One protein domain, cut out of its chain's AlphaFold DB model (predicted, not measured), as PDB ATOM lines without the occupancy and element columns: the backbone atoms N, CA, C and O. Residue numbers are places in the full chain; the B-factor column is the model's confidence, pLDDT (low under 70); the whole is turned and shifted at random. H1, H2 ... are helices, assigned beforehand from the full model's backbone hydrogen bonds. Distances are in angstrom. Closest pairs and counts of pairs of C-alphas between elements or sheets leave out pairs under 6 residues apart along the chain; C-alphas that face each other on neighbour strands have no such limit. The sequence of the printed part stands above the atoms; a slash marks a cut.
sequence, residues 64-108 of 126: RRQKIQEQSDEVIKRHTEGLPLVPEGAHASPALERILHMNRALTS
ATOM      1  N   ARG A  64      33.851 -20.938 -22.288       75.50
ATOM      2  CA  ARG A  64      34.871 -20.398 -21.371       75.50
ATOM      3  C   ARG A  64      34.266 -19.772 -20.112       75.50
ATOM      4  O   ARG A  64      34.819 -19.956 -19.038       75.50
ATOM      5  N   ARG A  65      33.149 -19.041 -20.225       78.69
ATOM      6  CA  ARG A  65      32.517 -18.406 -19.053       78.69
ATOM      7  C   ARG A  65      31.876 -19.431 -18.122       78.69
ATOM      8  O   ARG A  65      32.019 -19.292 -16.919       78.69
ATOM      9  N   GLN A  66      31.232 -20.456 -18.683       80.94
ATOM     10  CA  GLN A  66      30.682 -21.565 -17.897       80.94
ATOM     11  C   GLN A  66      31.785 -22.320 -17.163       80.94
ATOM     12  O   GLN A  66      31.691 -22.470 -15.957       80.94
ATOM     13  N   LYS A  67      32.888 -22.660 -17.843       83.19
ATOM     14  CA  LYS A  67      34.041 -23.304 -17.196       83.19
ATOM     15  C   LYS A  67      34.619 -22.476 -16.049       83.19
ATOM     16  O   LYS A  67      34.947 -23.027 -15.011       83.19
ATOM     17  N   ILE A  68      34.746 -21.158 -16.224       84.81
ATOM     18  CA  ILE A  68      35.236 -20.268 -15.157       84.81
ATOM     19  C   ILE A  68      34.253 -20.232 -13.977       84.81
ATOM     20  O   ILE A  68      34.684 -20.224 -12.825       84.81
ATOM     21  N   GLN A  69      32.945 -20.227 -14.254       85.50
ATOM     22  CA  GLN A  69      31.919 -20.291 -13.214       85.50
ATOM     23  C   GLN A  69      31.989 -21.621 -12.457       85.50
ATOM     24  O   GLN A  69      32.114 -21.606 -11.242       85.50
ATOM     25  N   GLU A  70      32.022 -22.748 -13.168       86.69
ATOM     26  CA  GLU A  70      32.148 -24.092 -12.590       86.69
ATOM     27  C   GLU A  70      33.403 -24.221 -11.720       86.69
ATOM     28  O   GLU A  70      33.332 -24.736 -10.608       86.69
ATOM     29  N   GLN A  71      34.541 -23.690 -12.180       89.00
ATOM     30  CA  GLN A  71      35.777 -23.654 -11.394       89.00
ATOM     31  C   GLN A  71      35.621 -22.833 -10.110       89.00
ATOM     32  O   GLN A  71      36.121 -23.233  -9.060       89.00
ATOM     33  N   SER A  72      34.936 -21.691 -10.182       87.00
ATOM     34  CA  SER A  72      34.699 -20.830  -9.019       87.00
ATOM     35  C   SER A  72      33.753 -21.500  -8.018       87.00
ATOM     36  O   SER A  72      34.045 -21.537  -6.823       87.00
ATOM     37  N   ASP A  73      32.663 -22.089  -8.510       87.25
ATOM     38  CA  ASP A  73      31.676 -22.802  -7.700       87.25
ATOM     39  C   ASP A  73      32.311 -24.022  -7.017       87.25
ATOM     40  O   ASP A  73      32.054 -24.278  -5.842       87.25
ATOM     41  N   GLU A  74      33.200 -24.746  -7.709       90.38
ATOM     42  CA  GLU A  74      33.916 -25.890  -7.144       90.38
ATOM     43  C   GLU A  74      34.868 -25.478  -6.011       90.38
ATOM     44  O   GLU A  74      34.919 -26.146  -4.976       90.38
ATOM     45  N   VAL A  75      35.582 -24.357  -6.163       91.56
ATOM     46  CA  VAL A  75      36.431 -23.803  -5.095       91.56
ATOM     47  C   VAL A  75      35.587 -23.449  -3.871       91.56
ATOM     48  O   VAL A  75      35.907 -23.884  -2.763       91.56
ATOM     49  N   ILE A  76      34.481 -22.721  -4.057       89.06
ATOM     50  CA  ILE A  76      33.573 -22.350  -2.962       89.06
ATOM     51  C   ILE A  76      33.025 -23.606  -2.284       89.06
ATOM     52  O   ILE A  76      33.068 -23.708  -1.056       89.06
ATOM     53  N   LYS A  77      32.568 -24.588  -3.068       89.44
ATOM     54  CA  LYS A  77      32.031 -25.850  -2.560       89.44
ATOM     55  C   LYS A  77      33.040 -26.576  -1.678       89.44
ATOM     56  O   LYS A  77      32.676 -26.936  -0.565       89.44
ATOM     57  N   ARG A  78      34.298 -26.731  -2.112       91.19
ATOM     58  CA  ARG A  78      35.345 -27.400  -1.311       91.19
ATOM     59  C   ARG A  78      35.577 -26.726   0.039       91.19
ATOM     60  O   ARG A  78      35.759 -27.415   1.034       91.19
ATOM     61  N   HIS A  79      35.559 -25.396   0.086       89.56
ATOM     62  CA  HIS A  79      35.735 -24.661   1.343       89.56
ATOM     63  C   HIS A  79      34.490 -24.684   2.235       89.56
ATOM     64  O   HIS A  79      34.595 -24.503   3.445       89.56
ATOM     65  N   THR A  80      33.319 -24.911   1.644       89.38
ATOM     66  CA  THR A  80      32.029 -24.744   2.312       89.38
ATOM     67  C   THR A  80      31.378 -26.080   2.688       89.38
ATOM     68  O   THR A  80      30.507 -26.100   3.547       89.38
ATOM     69  N   GLU A  81      31.784 -27.207   2.098       86.19
ATOM     70  CA  GLU A  81      31.135 -28.524   2.233       86.19
ATOM     71  C   GLU A  81      30.916 -28.971   3.687       86.19
ATOM     72  O   GLU A  81      29.864 -29.526   3.992       86.19
ATOM     73  N   GLY A  82      31.847 -28.651   4.589       87.81
ATOM     74  CA  GLY A  82      31.737 -28.963   6.018       87.81
ATOM     75  C   GLY A  82      30.863 -28.008   6.840       87.81
ATOM     76  O   GLY A  82      30.611 -28.281   8.009       87.81
ATOM     77  N   LEU A  83      30.407 -26.887   6.269       89.94
ATOM     78  CA  LEU A  83      29.587 -25.908   6.982       89.94
ATOM     79  C   LEU A  83      28.109 -26.316   6.977       89.94
ATOM     80  O   LEU A  83      27.589 -26.667   5.904       89.94
ATOM     81  N   PRO A  84      27.412 -26.208   8.125       90.38
ATOM     82  CA  PRO A  84      25.999 -26.541   8.223       90.38
ATOM     83  C   PRO A  84      25.149 -25.622   7.336       90.38
ATOM     84  O   PRO A  84      25.551 -24.515   6.973       90.38
ATOM     85  N   LEU A  85      23.957 -26.093   6.964       90.06
ATOM     86  CA  LEU A  85      23.018 -25.305   6.160       90.06
ATOM     87  C   LEU A  85      22.487 -24.094   6.938       90.06
ATOM     88  O   LEU A  85      22.351 -23.007   6.380       90.06
ATOM     89  N   VAL A  86      22.192 -24.308   8.219       91.06
ATOM     90  CA  VAL A  86      21.752 -23.294   9.173       91.06
ATOM     91  C   VAL A  86      22.859 -23.154  10.223       91.06
ATOM     92  O   VAL A  86      23.261 -24.174  10.786       91.06
ATOM     93  N   PRO A  87      23.382 -21.940  10.476       87.69
ATOM     94  CA  PRO A  87      24.413 -21.722  11.485       87.69
ATOM     95  C   PRO A  87      23.977 -22.181  12.879       87.69
ATOM     96  O   PRO A  87      22.795 -22.134  13.222       87.69
ATOM     97  N   GLU A  88      24.941 -22.582  13.705       84.25
ATOM     98  CA  GLU A  88      24.672 -22.960  15.093       84.25
ATOM     99  C   GLU A  88      24.016 -21.800  15.859       84.25
ATOM    100  O   GLU A  88      24.445 -20.651  15.771       84.25
ATOM    101  N   GLY A  89      22.937 -22.096  16.587       82.81
ATOM    102  CA  GLY A  89      22.159 -21.096  17.328       82.81
ATOM    103  C   GLY A  89      21.153 -20.296  16.489       82.81
ATOM    104  O   GLY A  89      20.377 -19.529  17.058       82.81
ATOM    105  N   ALA A  90      21.107 -20.486  15.166       84.50
ATOM    106  CA  ALA A  90      20.075 -19.900  14.317       84.50
ATOM    107  C   ALA A  90      18.873 -20.848  14.164       84.50
ATOM    108  O   ALA A  90      19.020 -22.051  13.950       84.50
ATOM    109  N   HIS A  91      17.662 -20.290  14.216       84.25
ATOM    110  CA  HIS A  91      16.426 -21.019  13.934       84.25
ATOM    111  C   HIS A  91      15.846 -20.548  12.601       84.25
ATOM    112  O   HIS A  91      15.332 -19.435  12.491       84.25
ATOM    113  N   ALA A  92      15.928 -21.401  11.580       86.31
ATOM    114  CA  ALA A  92      15.300 -21.139  10.293       86.31
ATOM    115  C   ALA A  92      13.848 -21.632  10.295       86.31
ATOM    116  O   ALA A  92      13.548 -22.732  10.758       86.31
ATOM    117  N   SER A  93      12.935 -20.831   9.745       92.00
ATOM    118  CA  SER A  93      11.595 -21.325   9.425       92.00
ATOM    119  C   SER A  93      11.669 -22.341   8.270       92.00
ATOM    120  O   SER A  93      12.586 -22.256   7.449       92.00
ATOM    121  N   PRO A  94      10.682 -23.245   8.109       92.50
ATOM    122  CA  PRO A  94      10.679 -24.214   7.005       92.50
ATOM    123  C   PRO A  94      10.732 -23.568   5.612       92.50
ATOM    124  O   PRO A  94      11.251 -24.148   4.659       92.50
ATOM    125  N   ALA A  95      10.189 -22.355   5.470       93.75
ATOM    126  CA  ALA A  95      10.277 -21.591   4.230       93.75
ATOM    127  C   ALA A  95      11.702 -21.068   3.987       93.75
ATOM    128  O   ALA A  95      12.201 -21.161   2.866       93.75
ATOM    129  N   LEU A  96      12.367 -20.563   5.031       92.31
ATOM    130  CA  LEU A  96      13.745 -20.084   4.942       92.31
ATOM    131  C   LEU A  96      14.714 -21.232   4.647       92.31
ATOM    132  O   LEU A  96      15.572 -21.089   3.785       92.31
ATOM    133  N   GLU A  97      14.539 -22.390   5.278       93.12
ATOM    134  CA  GLU A  97      15.387 -23.564   5.048       93.12
ATOM    135  C   GLU A  97      15.372 -24.016   3.578       93.12
ATOM    136  O   GLU A  97      16.419 -24.316   3.003       93.12
ATOM    137  N   ARG A  98      14.211 -23.959   2.909       94.00
ATOM    138  CA  ARG A  98      14.107 -24.224   1.462       94.00
ATOM    139  C   ARG A  98      14.901 -23.223   0.628       94.00
ATOM    140  O   ARG A  98      15.545 -23.612  -0.346       94.00
ATOM    141  N   ILE A  99      14.866 -21.946   1.006       94.44
ATOM    142  CA  ILE A  99      15.640 -20.892   0.339       94.44
ATOM    143  C   ILE A  99      17.137 -21.127   0.554       94.44
ATOM    144  O   ILE A  99      17.903 -21.010  -0.400       94.44
ATOM    145  N   LEU A 100      17.556 -21.511   1.764       93.56
ATOM    146  CA  LEU A 100      18.950 -21.834   2.070       93.56
ATOM    147  C   LEU A 100      19.433 -23.053   1.279       93.56
ATOM    148  O   LEU A 100      20.510 -23.004   0.693       93.56
ATOM    149  N   HIS A 101      18.624 -24.113   1.183       93.19
ATOM    150  CA  HIS A 101      18.930 -25.277   0.346       93.19
ATOM    151  C   HIS A 101      19.093 -24.899  -1.126       93.19
ATOM    152  O   HIS A 101      20.056 -25.317  -1.769       93.19
ATOM    153  N   MET A 102      18.176 -24.091  -1.659       94.38
ATOM    154  CA  MET A 102      18.254 -23.611  -3.036       94.38
ATOM    155  C   MET A 102      19.496 -22.739  -3.253       94.38
ATOM    156  O   MET A 102      20.197 -22.919  -4.244       94.38
ATOM    157  N   ASN A 103      19.796 -21.824  -2.326       93.38
ATOM    158  CA  ASN A 103      20.988 -20.982  -2.391       93.38
ATOM    159  C   ASN A 103      22.256 -21.845  -2.408       93.38
ATOM    160  O   ASN A 103      23.043 -21.742  -3.344       93.38
ATOM    161  N   ARG A 104      22.378 -22.785  -1.465       91.50
ATOM    162  CA  ARG A 104      23.503 -23.724  -1.386       91.50
ATOM    163  C   ARG A 104      23.652 -24.559  -2.660       91.50
ATOM    164  O   ARG A 104      24.775 -24.794  -3.087       91.50
ATOM    165  N   ALA A 105      22.551 -24.980  -3.281       90.81
ATOM    166  CA  ALA A 105      22.580 -25.744  -4.527       90.81
ATOM    167  C   ALA A 105      22.991 -24.905  -5.751       90.81
ATOM    168  O   ALA A 105      23.638 -25.432  -6.652       90.81
ATOM    169  N   LEU A 106      22.618 -23.620  -5.798       89.56
ATOM    170  CA  LEU A 106      22.872 -22.742  -6.947       89.56
ATOM    171  C   LEU A 106      24.216 -22.009  -6.888       89.56
ATOM    172  O   LEU A 106      24.759 -21.683  -7.937       89.56
ATOM    173  N   THR A 107      24.722 -21.699  -5.694       89.38
ATOM    174  CA  THR A 107      25.911 -20.842  -5.520       89.38
ATOM    175  C   THR A 107      27.024 -21.514  -4.724       89.38
ATOM    176  O   THR A 107      28.111 -20.957  -4.603       89.38
ATOM    177  N   SER A 108      26.757 -22.682  -4.130       89.31
ATOM    178  CA  SER A 108      27.629 -23.335  -3.144       89.31
ATOM    179  C   SER A 108      27.944 -22.488  -1.904       89.31
ATOM    180  O   SER A 108      28.729 -22.929  -1.069       89.31
TER     181      SER A 108
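Overview. This is residues 64 to 108 of the 126 residues of the protein "PLDc_N domain-containing protein" of Tessaracoccus flavescens (UniProt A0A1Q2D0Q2). Two helices and the long link between them form a loose, flat, open loop: H1 runs one way, the link turns round, and H2 comes back at a slant until its end nears the middle of H1. The helices approach each other only there, and are not packed side by side. The printed part has 45 residues with two named helices, H1 then H2, and no named strand; the class is all helix. It is loose, with a radius of gyration of the C-alphas of 12.7 A and spans of 39 by 20 by 8 A.

Along the chain. H1, residues 64 to 80, begins at C-alpha 64 (34.871, -20.398, -21.371) and is 24.2 A long from first to last C-alpha. H2, residues 94 to 107, is 20.0 A long and ends at C-alpha 107 (25.911, -20.842, -5.520).

Arrangement. H1 and H2 are close but not clearly touching; their closest C-alphas, those of Asp 73 and Thr 107, are 6.5 A apart. They run opposite ways at a steep tilt of 53 degrees. In H1 and H2 every O i to N i+4 pair is within hydrogen-bond range.

Size, cuts and confidence. The C-alphas farthest apart, those of Arg 64 and Gly 89, are 40.7 A apart. The link from H1 to H2, residues 81 to 93, is long. The printed part has no cut, and no printed residue is under 70 in pLDDT.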